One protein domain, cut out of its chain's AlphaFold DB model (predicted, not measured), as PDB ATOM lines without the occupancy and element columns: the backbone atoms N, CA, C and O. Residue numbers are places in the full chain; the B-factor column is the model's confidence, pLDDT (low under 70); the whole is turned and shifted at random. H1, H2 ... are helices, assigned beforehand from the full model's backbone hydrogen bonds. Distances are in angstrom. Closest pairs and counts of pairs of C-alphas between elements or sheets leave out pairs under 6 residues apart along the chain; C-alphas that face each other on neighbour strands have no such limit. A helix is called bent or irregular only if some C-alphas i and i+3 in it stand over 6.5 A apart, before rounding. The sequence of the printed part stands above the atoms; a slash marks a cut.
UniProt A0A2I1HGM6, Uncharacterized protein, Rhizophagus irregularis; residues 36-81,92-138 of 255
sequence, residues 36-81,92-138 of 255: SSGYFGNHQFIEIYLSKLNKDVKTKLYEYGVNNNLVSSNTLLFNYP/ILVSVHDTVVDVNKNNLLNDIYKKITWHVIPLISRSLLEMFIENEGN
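Overview. This is residues 36 to 81 and 92 to 138 of the 255 residues of an uncharacterized protein of Rhizophagus irregularis (UniProt A0A2I1HGM6). A helical hairpin, kinked H5 folding back into the long H6, forms one side of this domain, and the shorter helices H2, H3 and H4 lie over its other side, with H2 crossing H5 and H3 running beside H6b. H6 is bent but runs nearly straight along the longest axis; H1 sits near the start of H5, and residues 72 to 81 loop round the far side of H2. The printed part has 93 residues, with six named helices, H1 to H6 in chain order, and no named strand: all helix. It is compact, with a radius of gyration of the C-alphas of 12.9 A and spans of 39 by 31 by 22 A.

Along the chain. Find C-alpha 36 at (-18.484, -40.598, 52.640), where H1, residues 36 to 40, begins; it is irregular, with C-alphas 36 and 39 7.2 A apart. Next come H2, residues 44 to 50, H3, residues 55 to 63 and 12.6 A long, and H4, residues 68 to 71. Beyond the cut, H5, residues 92 to 107, starts at C-alpha 92 (-22.269, -39.291, 44.580) and runs 23.2 A; it has a kink of 31 degrees near residue 101 and is irregular, with C-alphas 103 and 106 7.9 A apart. H6, residues 110 to 134, was assigned as one helix by its hydrogen bonds but is bent, with C-alphas 118 and 121 6.7 A apart: look for arm H6a, residues 110 to 118, 12.3 A, and arm H6b, residues 121 to 134, 19.9 A, ending at C-alpha 134 (-36.480, -48.309, 43.401).

Arrangement. H1 is close to H5 but not clearly touching, the closest C-alphas, of Gly 38 and Ser 95, being 6.2 A apart. H2 only just touches H5, with 3 pairs of C-alphas within 8 A, through residues 95 to 99 of H5 alone; the closest are Ile 46 and Val 96, 7.1 A, at 85 degrees, about perpendicular. H2 also touches H4, closest at the C-alphas of Leu 50 and Val 71, 5.9 A. H3 only just touches H6b, with 3 pairs within 8 A, through residues 123 to 127 of H6b alone, closest at the C-alphas of Val 57 and Leu 123, 7.6 A; they run opposite ways at a shallow tilt of 7 degrees. H5 and H6a form a helical hairpin at a shallow tilt of 21 degrees, touching through residues 97 to 101 of H5 alone, closest at the C-alphas of His 97 and Thr 117, 7.3 A. H5 touches H6b, through residues 121 to 125 of H6b alone, at a steep tilt of 43 degrees, opposite ways; the C-alphas of His 97 and Ile 121 come closest, 6.0 A. H1 and H3 are apart, for instance. Every O i to N i+4 pair is within hydrogen-bond range in H3, H6a and H6b; it is 10 of 12 in H5, 1 of 3 in H2 with 4 of 4 O i to N i+3 pairs, and 0 of 1 in H1 with 1 of 2, while H4 is too short for such a pair.

Size, cuts and confidence. The C-alphas farthest apart, of Leu 109 and Asn 138, are 40.5 A from each other. Residues 82 to 91 are not printed, and C-alphas 81 and 92 stand 12.9 A apart across this cut, in the link from H4 to H5; the links printed whole are tight. Mean pLDDT of the printed part of this model is 81.6, and it is under 70 at residues 37 to 43, 68 to 76 and 107 to 108.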
ATOM      1  N   SER A  36     -19.336 -41.362  51.709       84.50
ATOM      2  CA  SER A  36     -18.484 -40.598  52.640       84.50
ATOM      3  C   SER A  36     -17.063 -41.150  52.788       84.50
ATOM      4  O   SER A  36     -16.159 -40.420  53.196       84.50
ATOM      5  N   SER A  37     -16.826 -42.409  52.414       67.69
ATOM      6  CA  SER A  37     -15.491 -43.024  52.441       67.69
ATOM      7  C   SER A  37     -14.624 -42.706  51.208       67.69
ATOM      8  O   SER A  37     -13.409 -42.929  51.235       67.69
ATOM      9  N   GLY A  38     -15.224 -42.148  50.145       54.31
ATOM     10  CA  GLY A  38     -14.618 -41.984  48.813       54.31
ATOM     11  C   GLY A  38     -13.368 -41.101  48.757       54.31
ATOM     12  O   GLY A  38     -12.515 -41.291  47.893       54.31
ATOM     13  N   TYR A  39     -13.169 -40.221  49.743       52.19
ATOM     14  CA  TYR A  39     -11.966 -39.383  49.841       52.19
ATOM     15  C   TYR A  39     -10.653 -40.190  49.929       52.19
ATOM     16  O   TYR A  39      -9.581 -39.654  49.647       52.19
ATOM     17  N   PHE A  40     -10.715 -41.483  50.274       49.72
ATOM     18  CA  PHE A  40      -9.560 -42.378  50.372       49.72
ATOM     19  C   PHE A  40      -9.407 -43.309  49.155       49.72
ATOM     20  O   PHE A  40      -9.196 -44.507  49.302       49.72
ATOM     21  N   GLY A  41      -9.485 -42.767  47.938       50.19
ATOM     22  CA  GLY A  41      -8.768 -43.275  46.755       50.19
ATOM     23  C   GLY A  41      -9.104 -44.674  46.216       50.19
ATOM     24  O   GLY A  41      -8.475 -45.092  45.245       50.19
ATOM     25  N   ASN A  42     -10.070 -45.403  46.781       58.81
ATOM     26  CA  ASN A  42     -10.529 -46.683  46.243       58.81
ATOM     27  C   ASN A  42     -12.050 -46.685  46.021       58.81
ATOM     28  O   ASN A  42     -12.821 -47.164  46.850       58.81
ATOM     29  N   HIS A  43     -12.474 -46.180  44.861       69.06
ATOM     30  CA  HIS A  43     -13.874 -46.125  44.427       69.06
ATOM     31  C   HIS A  43     -14.431 -47.474  43.924       69.06
ATOM     32  O   HIS A  43     -15.453 -47.508  43.239       69.06
ATOM     33  N   GLN A  44     -13.807 -48.606  44.281       76.31
ATOM     34  CA  GLN A  44     -14.272 -49.958  43.923       76.31
ATOM     35  C   GLN A  44     -15.740 -50.210  44.290       76.31
ATOM     36  O   GLN A  44     -16.430 -50.969  43.612       76.31
ATOM     37  N   PHE A  45     -16.249 -49.557  45.338       84.38
ATOM     38  CA  PHE A  45     -17.654 -49.684  45.715       84.38
ATOM     39  C   PHE A  45     -18.607 -49.161  44.626       84.38
ATOM     40  O   PHE A  45     -19.704 -49.692  44.481       84.38
ATOM     41  N   ILE A  46     -18.210 -48.168  43.819       88.12
ATOM     42  CA  ILE A  46     -19.060 -47.645  42.740       88.12
ATOM     43  C   ILE A  46     -19.205 -48.653  41.616       88.12
ATOM     44  O   ILE A  46     -20.296 -48.801  41.066       88.12
ATOM     45  N   GLU A  47     -18.139 -49.386  41.294       85.81
ATOM     46  CA  GLU A  47     -18.154 -50.403  40.238       85.81
ATOM     47  C   GLU A  47     -19.267 -51.439  40.467       85.81
ATOM     48  O   GLU A  47     -19.894 -51.917  39.518       85.81
ATOM     49  N   ILE A  48     -19.583 -51.727  41.735       87.25
ATOM     50  CA  ILE A  48     -20.705 -52.579  42.140       87.25
ATOM     51  C   ILE A  48     -22.026 -52.027  41.589       87.25
ATOM     52  O   ILE A  48     -22.763 -52.762  40.928       87.25
ATOM     53  N   TYR A  49     -22.306 -50.737  41.782       90.00
ATOM     54  CA  TYR A  49     -23.516 -50.104  41.259       90.00
ATOM     55  C   TYR A  49     -23.493 -49.959  39.733       90.00
ATOM     56  O   TYR A  49     -24.488 -50.253  39.067       90.00
ATOM     57  N   LEU A  50     -22.350 -49.582  39.147       89.19
ATOM     58  CA  LEU A  50     -22.211 -49.431  37.693       89.19
ATOM     59  C   LEU A  50     -22.488 -50.740  36.946       89.19
ATOM     60  O   LEU A  50     -23.136 -50.747  35.892       89.19
ATOM     61  N   SER A  51     -22.088 -51.872  37.532       86.25
ATOM     62  CA  SER A  51     -22.373 -53.202  36.990       86.25
ATOM     63  C   SER A  51     -23.878 -53.499  36.877       86.25
ATOM     64  O   SER A  51     -24.283 -54.320  36.046       86.25
ATOM     65  N   LYS A  52     -24.727 -52.798  37.644       87.44
ATOM     66  CA  LYS A  52     -26.188 -52.959  37.680       87.44
ATOM     67  C   LYS A  52     -26.981 -51.891  36.944       87.44
ATOM     68  O   LYS A  52     -28.199 -52.001  36.888       87.44
ATOM     69  N   LEU A  53     -26.317 -50.931  36.302       89.56
ATOM     70  CA  LEU A  53     -27.008 -49.956  35.462       89.56
ATOM     71  C   LEU A  53     -27.859 -50.624  34.368       89.56
ATOM     72  O   LEU A  53     -27.522 -51.691  33.835       89.56
ATOM     73  N   ASN A  54     -28.947 -49.955  33.990       88.12
ATOM     74  CA  ASN A  54     -29.834 -50.411  32.927       88.12
ATOM     75  C   ASN A  54     -29.091 -50.559  31.592       88.12
ATOM     76  O   ASN A  54     -28.169 -49.802  31.278       88.12
ATOM     77  N   LYS A  55     -29.509 -51.535  30.774       88.44
ATOM     78  CA  LYS A  55     -28.870 -51.827  29.478       88.44
ATOM     79  C   LYS A  55     -28.833 -50.598  28.561       88.44
ATOM     80  O   LYS A  55     -27.835 -50.385  27.873       88.44
ATOM     81  N   ASP A  56     -29.874 -49.773  28.599       89.56
ATOM     82  CA  ASP A  56     -29.964 -48.551  27.795       89.56
ATOM     83  C   ASP A  56     -28.956 -47.494  28.256       89.56
ATOM     84  O   ASP A  56     -28.284 -46.875  27.432       89.56
ATOM     85  N   VAL A  57     -28.781 -47.338  29.574       90.38
ATOM     86  CA  VAL A  57     -27.759 -46.453  30.156       90.38
ATOM     87  C   VAL A  57     -26.374 -46.929  29.732       90.38
ATOM     88  O   VAL A  57     -25.608 -46.150  29.176       90.38
ATOM     89  N   LYS A  58     -26.080 -48.225  29.880       87.75
ATOM     90  CA  LYS A  58     -24.809 -48.833  29.447       87.75
ATOM     91  C   LYS A  58     -24.534 -48.622  27.954       87.75
ATOM     92  O   LYS A  58     -23.405 -48.328  27.575       87.75
ATOM     93  N   THR A  59     -25.566 -48.723  27.116       88.38
ATOM     94  CA  THR A  59     -25.457 -48.471  25.669       88.38
ATOM     95  C   THR A  59     -25.096 -47.012  25.390       88.38
ATOM     96  O   THR A  59     -24.156 -46.752  24.644       88.38
ATOM     97  N   LYS A  60     -25.754 -46.057  26.063       88.62
ATOM     98  CA  LYS A  60     -25.399 -44.632  25.959       88.62
ATOM     99  C   LYS A  60     -23.956 -44.386  26.394       88.62
ATOM    100  O   LYS A  60     -23.221 -43.704  25.690       88.62
ATOM    101  N   LEU A  61     -23.513 -44.959  27.517       87.25
ATOM    102  CA  LEU A  61     -22.129 -44.813  27.993       87.25
ATOM    103  C   LEU A  61     -21.101 -45.243  26.937       87.25
ATOM    104  O   LEU A  61     -20.112 -44.540  26.720       87.25
ATOM    105  N   TYR A  62     -21.374 -46.337  26.226       83.81
ATOM    106  CA  TYR A  62     -20.542 -46.787  25.112       83.81
ATOM    107  C   TYR A  62     -20.500 -45.771  23.955       83.81
ATOM    108  O   TYR A  62     -19.421 -45.450  23.461       83.81
ATOM    109  N   GLU A  63     -21.638 -45.186  23.566       85.69
ATOM    110  CA  GLU A  63     -21.702 -44.103  22.560       85.69
ATOM    111  C   GLU A  63     -20.946 -42.835  23.000       85.69
ATOM    112  O   GLU A  63     -20.449 -42.047  22.183       85.69
ATOM    113  N   TYR A  64     -20.830 -42.626  24.311       82.19
ATOM    114  CA  TYR A  64     -20.028 -41.560  24.898       82.19
ATOM    115  C   TYR A  64     -18.517 -41.848  24.902       82.19
ATOM    116  O   TYR A  64     -17.748 -40.925  25.166       82.19
ATOM    117  N   GLY A  65     -18.086 -43.056  24.521       77.94
ATOM    118  CA  GLY A  65     -16.678 -43.458  24.466       77.94
ATOM    119  C   GLY A  65     -16.119 -43.934  25.809       77.94
ATOM    120  O   GLY A  65     -14.902 -43.991  25.973       77.94
ATOM    121  N   VAL A  66     -16.990 -44.256  26.769       78.31
ATOM    122  CA  VAL A  66     -16.603 -44.770  28.088       78.31
ATOM    123  C   VAL A  66     -16.171 -46.232  27.958       78.31
ATOM    124  O   VAL A  66     -16.874 -47.042  27.355       78.31
ATOM    125  N   ASN A  67     -15.015 -46.583  28.526       71.50
ATOM    126  CA  ASN A  67     -14.482 -47.947  28.476       71.50
ATOM    127  C   ASN A  67     -15.456 -48.984  29.087       71.50
ATOM    128  O   ASN A  67     -15.892 -48.844  30.230       71.50
ATOM    129  N   ASN A  68     -15.714 -50.075  28.359       64.56
ATOM    130  CA  ASN A  68     -16.605 -51.171  28.764       64.56
ATOM    131  C   ASN A  68     -16.174 -51.893  30.050       64.56
ATOM    132  O   ASN A  68     -17.000 -52.559  30.677       64.56
ATOM    133  N   ASN A  69     -14.913 -51.754  30.467       66.88
ATOM    134  CA  ASN A  69     -14.417 -52.362  31.703       66.88
ATOM    135  C   ASN A  69     -15.091 -51.795  32.967       66.88
ATOM    136  O   ASN A  69     -15.171 -52.512  33.953       66.88
ATOM    137  N   LEU A  70     -15.655 -50.575  32.927       64.94
ATOM    138  CA  LEU A  70     -16.483 -50.009  34.017       64.94
ATOM    139  C   LEU A  70     -17.747 -50.827  34.313       64.94
ATOM    140  O   LEU A  70     -18.396 -50.640  35.336       64.94
ATOM    141  N   VAL A  71     -18.138 -51.684  33.371       61.47
ATOM    142  CA  VAL A  71     -19.456 -52.317  33.307       61.47
ATOM    143  C   VAL A  71     -19.346 -53.846  33.373       61.47
ATOM    144  O   VAL A  71     -20.328 -54.559  33.142       61.47
ATOM    145  N   SER A  72     -18.156 -54.380  33.675       61.84
ATOM    146  CA  SER A  72     -17.966 -55.820  33.838       61.84
ATOM    147  C   SER A  72     -18.890 -56.364  34.932       61.84
ATOM    148  O   SER A  72     -19.092 -55.741  35.972       61.84
ATOM    149  N   SER A  73     -19.506 -57.516  34.660       56.06
ATOM    150  CA  SER A  73     -20.537 -58.113  35.506       56.06
ATOM    151  C   SER A  73     -19.972 -58.507  36.870       56.06
ATOM    152  O   SER A  73     -19.309 -59.536  36.977       56.06
ATOM    153  N   ASN A  74     -20.315 -57.750  37.912       61.81
ATOM    154  CA  ASN A  74     -20.195 -58.201  39.291       61.81
ATOM    155  C   ASN A  74     -21.525 -58.837  39.710       61.81
ATOM    156  O   ASN A  74     -22.603 -58.247  39.576       61.81
ATOM    157  N   THR A  75     -21.470 -60.072  40.209       65.56
ATOM    158  CA  THR A  75     -22.620 -60.673  40.889       65.56
ATOM    159  C   THR A  75     -22.796 -59.939  42.212       65.56
ATOM    160  O   THR A  75     -21.913 -59.985  43.066       65.56
ATOM    161  N   LEU A  76     -23.926 -59.251  42.388       69.38
ATOM    162  CA  LEU A  76     -24.271 -58.687  43.688       69.38
ATOM    163  C   LEU A  76     -24.513 -59.824  44.674       69.38
ATOM    164  O   LEU A  76     -25.411 -60.637  44.469       69.38
ATOM    165  N   LEU A  77     -23.712 -59.853  45.734       81.56
ATOM    166  CA  LEU A  77     -23.910 -60.763  46.859       81.56
ATOM    167  C   LEU A  77     -25.038 -60.281  47.784       81.56
ATOM    168  O   LEU A  77     -25.705 -61.098  48.405       81.56
ATOM    169  N   PHE A  78     -25.280 -58.966  47.824       87.00
ATOM    170  CA  PHE A  78     -26.282 -58.324  48.672       87.00
ATOM    171  C   PHE A  78     -27.046 -57.238  47.906       87.00
ATOM    172  O   PHE A  78     -26.566 -56.729  46.889       87.00
ATOM    173  N   ASN A  79     -28.215 -56.840  48.417       89.56
ATOM    174  CA  ASN A  79     -28.962 -55.696  47.891       89.56
ATOM    175  C   ASN A  79     -28.395 -54.361  48.413       89.56
ATOM    176  O   ASN A  79     -29.056 -53.635  49.151       89.56
ATOM    177  N   TYR A  80     -27.155 -54.044  48.033       91.31
ATOM    178  CA  TYR A  80     -26.453 -52.842  48.492       91.31
ATOM    179  C   TYR A  80     -27.236 -51.524  48.332       91.31
ATOM    180  O   TYR A  80     -27.174 -50.714  49.254       91.31
ATOM    181  N   PRO A  81     -27.985 -51.278  47.232       91.94
ATOM    182  CA  PRO A  81     -28.825 -50.083  47.111       91.94
ATOM    183  C   PRO A  81     -29.812 -49.885  48.269       91.94
ATOM    184  O   PRO A  81     -30.002 -48.760  48.717       91.94
ATOM    185  N   ILE A  92     -21.960 -38.378  45.695       91.00
ATOM    186  CA  ILE A  92     -22.269 -39.291  44.580       91.00
ATOM    187  C   ILE A  92     -21.658 -38.763  43.284       91.00
ATOM    188  O   ILE A  92     -20.998 -39.520  42.569       91.00
ATOM    189  N   LEU A  93     -21.852 -37.474  42.989       90.38
ATOM    190  CA  LEU A  93     -21.278 -36.826  41.813       90.38
ATOM    191  C   LEU A  93     -19.758 -36.959  41.767       90.38
ATOM    192  O   LEU A  93     -19.233 -37.435  40.760       90.38
ATOM    193  N   VAL A  94     -19.070 -36.580  42.845       88.19
ATOM    194  CA  VAL A  94     -17.605 -36.641  42.957       88.19
ATOM    195  C   VAL A  94     -17.115 -38.073  42.787       88.19
ATOM    196  O   VAL A  94     -16.221 -38.343  41.989       88.19
ATOM    197  N   SER A  95     -17.752 -39.022  43.467       89.19
ATOM    198  CA  SER A  95     -17.316 -40.413  43.429       89.19
ATOM    199  C   SER A  95     -17.493 -41.012  42.016       89.19
ATOM    200  O   SER A  95     -16.610 -41.713  41.506       89.19
ATOM    201  N   VAL A  96     -18.607 -40.708  41.332       90.56
ATOM    202  CA  VAL A  96     -18.836 -41.105  39.929       90.56
ATOM    203  C   VAL A  96     -17.842 -40.421  38.995       90.56
ATOM    204  O   VAL A  96     -17.285 -41.086  38.119       90.56
ATOM    205  N   HIS A  97     -17.614 -39.118  39.177       89.12
ATOM    206  CA  HIS A  97     -16.636 -38.351  38.415       89.12
ATOM    207  C   HIS A  97     -15.271 -39.025  38.460       89.12
ATOM    208  O   HIS A  97     -14.729 -39.384  37.412       89.12
ATOM    209  N   ASP A  98     -14.758 -39.267  39.663       87.06
ATOM    210  CA  ASP A  98     -13.426 -39.818  39.871       87.06
ATOM    211  C   ASP A  98     -13.309 -41.217  39.272       87.06
ATOM    212  O   ASP A  98     -12.363 -41.501  38.543       87.06
ATOM    213  N   THR A  99     -14.321 -42.067  39.458       87.06
ATOM    214  CA  THR A  99     -14.343 -43.422  38.881       87.06
ATOM    215  C   THR A  99     -14.311 -43.398  37.349       87.06
ATOM    216  O   THR A  99     -13.547 -44.130  36.713       87.06
ATOM    217  N   VAL A 100     -15.132 -42.550  36.722       87.00
ATOM    218  CA  VAL A 100     -15.214 -42.469  35.258       87.00
ATOM    219  C   VAL A 100     -13.956 -41.835  34.673       87.00
ATOM    220  O   VAL A 100     -13.445 -42.320  33.660       87.00
ATOM    221  N   VAL A 101     -13.438 -40.769  35.284       84.81
ATOM    222  CA  VAL A 101     -12.196 -40.124  34.845       84.81
ATOM    223  C   VAL A 101     -11.032 -41.096  34.977       84.81
ATOM    224  O   VAL A 101     -10.283 -41.257  34.014       84.81
ATOM    225  N   ASP A 102     -10.926 -41.811  36.097       83.19
ATOM    226  CA  ASP A 102      -9.857 -42.769  36.369       83.19
ATOM    227  C   ASP A 102      -9.753 -43.862  35.311       83.19
ATOM    228  O   ASP A 102      -8.668 -44.128  34.788       83.19
ATOM    229  N   VAL A 103     -10.886 -44.438  34.918       80.00
ATOM    230  CA  VAL A 103     -10.923 -45.492  33.899       80.00
ATOM    231  C   VAL A 103     -10.613 -44.960  32.493       80.00
ATOM    232  O   VAL A 103     -10.127 -45.706  31.638       80.00
ATOM    233  N   ASN A 104     -10.848 -43.670  32.242       78.56
ATOM    234  CA  ASN A 104     -10.609 -43.043  30.943       78.56
ATOM    235  C   ASN A 104      -9.319 -42.201  30.890       78.56
ATOM    236  O   ASN A 104      -9.048 -41.609  29.844       78.56
ATOM    237  N   LYS A 105      -8.487 -42.190  31.947       79.56
ATOM    238  CA  LYS A 105      -7.241 -41.395  32.061       79.56
ATOM    239  C   LYS A 105      -6.353 -41.447  30.814       79.56
ATOM    240  O   LYS A 105      -5.821 -40.426  30.392       79.56
ATOM    241  N   ASN A 106      -6.233 -42.617  30.186       75.81
ATOM    242  CA  ASN A 106      -5.368 -42.820  29.017       75.81
ATOM    243  C   ASN A 106      -5.952 -42.281  27.693       75.81
ATOM    244  O   ASN A 106      -5.214 -42.146  26.722       75.81
ATOM    245  N   ASN A 107      -7.251 -41.963  27.650       69.75
ATOM    246  CA  ASN A 107      -7.988 -41.528  26.455       69.75
ATOM    247  C   ASN A 107      -8.605 -40.120  26.614       69.75
ATOM    248  O   ASN A 107      -9.462 -39.715  25.827       69.75
ATOM    249  N   LEU A 108      -8.201 -39.371  27.644       68.81
ATOM    250  CA  LEU A 108      -8.859 -38.140  28.086       68.81
ATOM    251  C   LEU A 108      -8.426 -36.915  27.248       68.81
ATOM    252  O   LEU A 108      -7.653 -36.065  27.685       68.81
ATOM    253  N   LEU A 109      -8.916 -36.807  26.011       75.56
ATOM    254  CA  LEU A 109      -8.834 -35.553  25.246       75.56
ATOM    255  C   LEU A 109      -9.814 -34.515  25.827       75.56
ATOM    256  O   LEU A 109     -10.881 -34.884  26.317       75.56
ATOM    257  N   ASN A 110      -9.505 -33.215  25.725       77.56
ATOM    258  CA  ASN A 110     -10.328 -32.133  26.301       77.56
ATOM    259  C   ASN A 110     -11.816 -32.190  25.902       77.56
ATOM    260  O   ASN A 110     -12.688 -31.923  26.730       77.56
ATOM    261  N   ASP A 111     -12.122 -32.554  24.655       78.94
ATOM    262  CA  ASP A 111     -13.509 -32.660  24.184       78.94
ATOM    263  C   ASP A 111     -14.233 -33.873  24.784       78.94
ATOM    264  O   ASP A 111     -15.407 -33.785  25.147       78.94
ATOM    265  N   ILE A 112     -13.518 -34.988  24.969       79.12
ATOM    266  CA  ILE A 112     -14.034 -36.193  25.634       79.12
ATOM    267  C   ILE A 112     -14.272 -35.900  27.116       79.12
ATOM    268  O   ILE A 112     -15.327 -36.245  27.637       79.12
ATOM    269  N   TYR A 113     -13.349 -35.197  27.775       83.62
ATOM    270  CA  TYR A 113     -13.499 -34.802  29.175       83.62
ATOM    271  C   TYR A 113     -14.744 -33.941  29.403       83.62
ATOM    272  O   TYR A 113     -15.531 -34.220  30.307       83.62
ATOM    273  N   LYS A 114     -14.983 -32.937  28.547       85.44
ATOM    274  CA  LYS A 114     -16.215 -32.136  28.605       85.44
ATOM    275  C   LYS A 114     -17.452 -33.006  28.403       85.44
ATOM    276  O   LYS A 114     -18.404 -32.888  29.165       85.44
ATOM    277  N   LYS A 115     -17.434 -33.901  27.413       85.44
ATOM    278  CA  LYS A 115     -18.554 -34.811  27.137       85.44
ATOM    279  C   LYS A 115     -18.851 -35.716  28.340       85.44
ATOM    280  O   LYS A 115     -20.010 -35.877  28.715       85.44
ATOM    281  N   ILE A 116     -17.809 -36.260  28.969       85.44
ATOM    282  CA  ILE A 116     -17.915 -37.067  30.185       85.44
ATOM    283  C   ILE A 116     -18.520 -36.232  31.317       85.44
ATOM    284  O   ILE A 116     -19.527 -36.624  31.905       85.44
ATOM    285  N   THR A 117     -17.952 -35.053  31.558       87.25
ATOM    286  CA  THR A 117     -18.348 -34.180  32.665       87.25
ATOM    287  C   THR A 117     -19.816 -33.778  32.567       87.25
ATOM    288  O   THR A 117     -20.568 -33.952  33.519       87.25
ATOM    289  N   TRP A 118     -20.250 -33.295  31.402       87.69
ATOM    290  CA  TRP A 118     -21.571 -32.683  31.230       87.69
ATOM    291  C   TRP A 118     -22.693 -33.657  30.854       87.69
ATOM    292  O   TRP A 118     -23.862 -33.302  30.997       87.69
ATOM    293  N   HIS A 119     -22.377 -34.868  30.385       88.06
ATOM    294  CA  HIS A 119     -23.398 -35.828  29.942       88.06
ATOM    295  C   HIS A 119     -23.295 -37.194  30.615       88.06
ATOM    296  O   HIS A 119     -24.319 -37.749  31.003       88.06
ATOM    297  N   VAL A 120     -22.088 -37.744  30.764       89.88
ATOM    298  CA  VAL A 120     -21.907 -39.096  31.317       89.88
ATOM    299  C   VAL A 120     -22.128 -39.113  32.821       89.88
ATOM    300  O   VAL A 120     -22.906 -39.931  33.302       89.88
ATOM    301  N   ILE A 121     -21.469 -38.216  33.554       91.44
ATOM    302  CA  ILE A 121     -21.568 -38.178  35.016       91.44
ATOM    303  C   ILE A 121     -23.014 -37.906  35.450       91.44
ATOM    304  O   ILE A 121     -23.538 -38.717  36.212       91.44
ATOM    305  N   PRO A 122     -23.728 -36.894  34.906       91.62
ATOM    306  CA  PRO A 122     -25.129 -36.678  35.252       91.62
ATOM    307  C   PRO A 122     -26.020 -37.882  34.957       91.62
ATOM    308  O   PRO A 122     -26.878 -38.221  35.766       91.62
ATOM    309  N   LEU A 123     -25.800 -38.553  33.820       91.94
ATOM    310  CA  LEU A 123     -26.563 -39.740  33.440       91.94
ATOM    311  C   LEU A 123     -26.351 -40.887  34.436       91.94
ATOM    312  O   LEU A 123     -27.324 -41.486  34.879       91.94
ATOM    313  N   ILE A 124     -25.097 -41.182  34.794       92.50
ATOM    314  CA  ILE A 124     -24.773 -42.245  35.753       92.50
ATOM    315  C   ILE A 124     -25.354 -41.905  37.117       92.50
ATOM    316  O   ILE A 124     -26.095 -42.712  37.669       92.50
ATOM    317  N   SER A 125     -25.059 -40.720  37.646       92.56
ATOM    318  CA  SER A 125     -25.488 -40.338  38.987       92.56
ATOM    319  C   SER A 125     -27.016 -40.285  39.093       92.56
ATOM    320  O   SER A 125     -27.567 -40.736  40.094       92.56
ATOM    321  N   ARG A 126     -27.727 -39.831  38.046       92.81
ATOM    322  CA  ARG A 126     -29.198 -39.920  37.980       92.81
ATOM    323  C   ARG A 126     -29.679 -41.375  38.045       92.81
ATOM    324  O   ARG A 126     -30.568 -41.677  38.830       92.81
ATOM    325  N   SER A 127     -29.071 -42.282  37.280       93.69
ATOM    326  CA  SER A 127     -29.429 -43.707  37.319       93.69
ATOM    327  C   SER A 127     -29.102 -44.388  38.650       93.69
ATOM    328  O   SER A 127     -29.798 -45.323  39.040       93.69
ATOM    329  N   LEU A 128     -28.064 -43.942  39.363       93.44
ATOM    330  CA  LEU A 128     -27.791 -44.409  40.725       93.44
ATOM    331  C   LEU A 128     -28.889 -43.959  41.692       93.44
ATOM    332  O   LEU A 128     -29.373 -44.767  42.477       93.44
ATOM    333  N   LEU A 129     -29.328 -42.703  41.593       92.56
ATOM    334  CA  LEU A 129     -30.428 -42.190  42.407       92.56
ATOM    335  C   LEU A 129     -31.737 -42.948  42.141       92.56
ATOM    336  O   LEU A 129     -32.408 -43.349  43.090       92.56
ATOM    337  N   GLU A 130     -32.067 -43.204  40.871       93.31
ATOM    338  CA  GLU A 130     -33.208 -44.048  40.478       93.31
ATOM    339  C   GLU A 130     -33.105 -45.445  41.114       93.31
ATOM    340  O   GLU A 130     -34.056 -45.912  41.735       93.31
ATOM    341  N   MET A 131     -31.924 -46.070  41.065       92.69
ATOM    342  CA  MET A 131     -31.680 -47.374  41.689       92.69
ATOM    343  C   MET A 131     -31.905 -47.356  43.208       92.69
ATOM    344  O   MET A 131     -32.443 -48.317  43.755       92.69
ATOM    345  N   PHE A 132     -31.503 -46.293  43.909       91.69
ATOM    346  CA  PHE A 132     -31.722 -46.173  45.357       91.69
ATOM    347  C   PHE A 132     -33.204 -45.995  45.697       91.69
ATOM    348  O   PHE A 132     -33.700 -46.625  46.631       91.69
ATOM    349  N   ILE A 133     -33.920 -45.200  44.898       90.56
ATOM    350  CA  ILE A 133     -35.364 -44.985  45.026       90.56
ATOM    351  C   ILE A 133     -36.139 -46.293  44.806       90.56
ATOM    352  O   ILE A 133     -37.003 -46.637  45.611       90.56
ATOM    353  N   GLU A 134     -35.816 -47.042  43.748       91.44
ATOM    354  CA  GLU A 134     -36.480 -48.309  43.401       91.44
ATOM    355  C   GLU A 134     -36.314 -49.393  44.474       91.44
ATOM    356  O   GLU A 134     -37.140 -50.296  44.575       91.44
ATOM    357  N   ASN A 135     -35.253 -49.315  45.280       89.44
ATOM    358  CA  ASN A 135     -34.968 -50.281  46.340       89.44
ATOM    359  C   ASN A 135     -35.574 -49.901  47.701       89.44
ATOM    360  O   ASN A 135     -35.188 -50.486  48.713       89.44
ATOM    361  N   GLU A 136     -36.514 -48.947  47.724       79.12
ATOM    362  CA  GLU A 136     -37.286 -48.528  48.906       79.12
ATOM    363  C   GLU A 136     -36.408 -48.182  50.126       79.12
ATOM    364  O   GLU A 136     -36.786 -48.389  51.282       79.12
ATOM    365  N   GLY A 137     -35.210 -47.645  49.873       71.00
ATOM    366  CA  GLY A 137     -34.292 -47.229  50.924       71.00
ATOM    367  C   GLY A 137     -34.920 -46.146  51.802       71.00
ATOM    368  O   GLY A 137     -35.280 -45.071  51.329       71.00
ATOM    369  N   ASN A 138     -35.049 -46.419  53.102       80.94
ATOM    370  CA  ASN A 138     -35.479 -45.413  54.070       80.94
ATOM    371  C   ASN A 138     -34.270 -44.576  54.511       80.94
ATOM    372  O   ASN A 138     -33.464 -45.071  55.309       80.94
TER     373      ASN A 138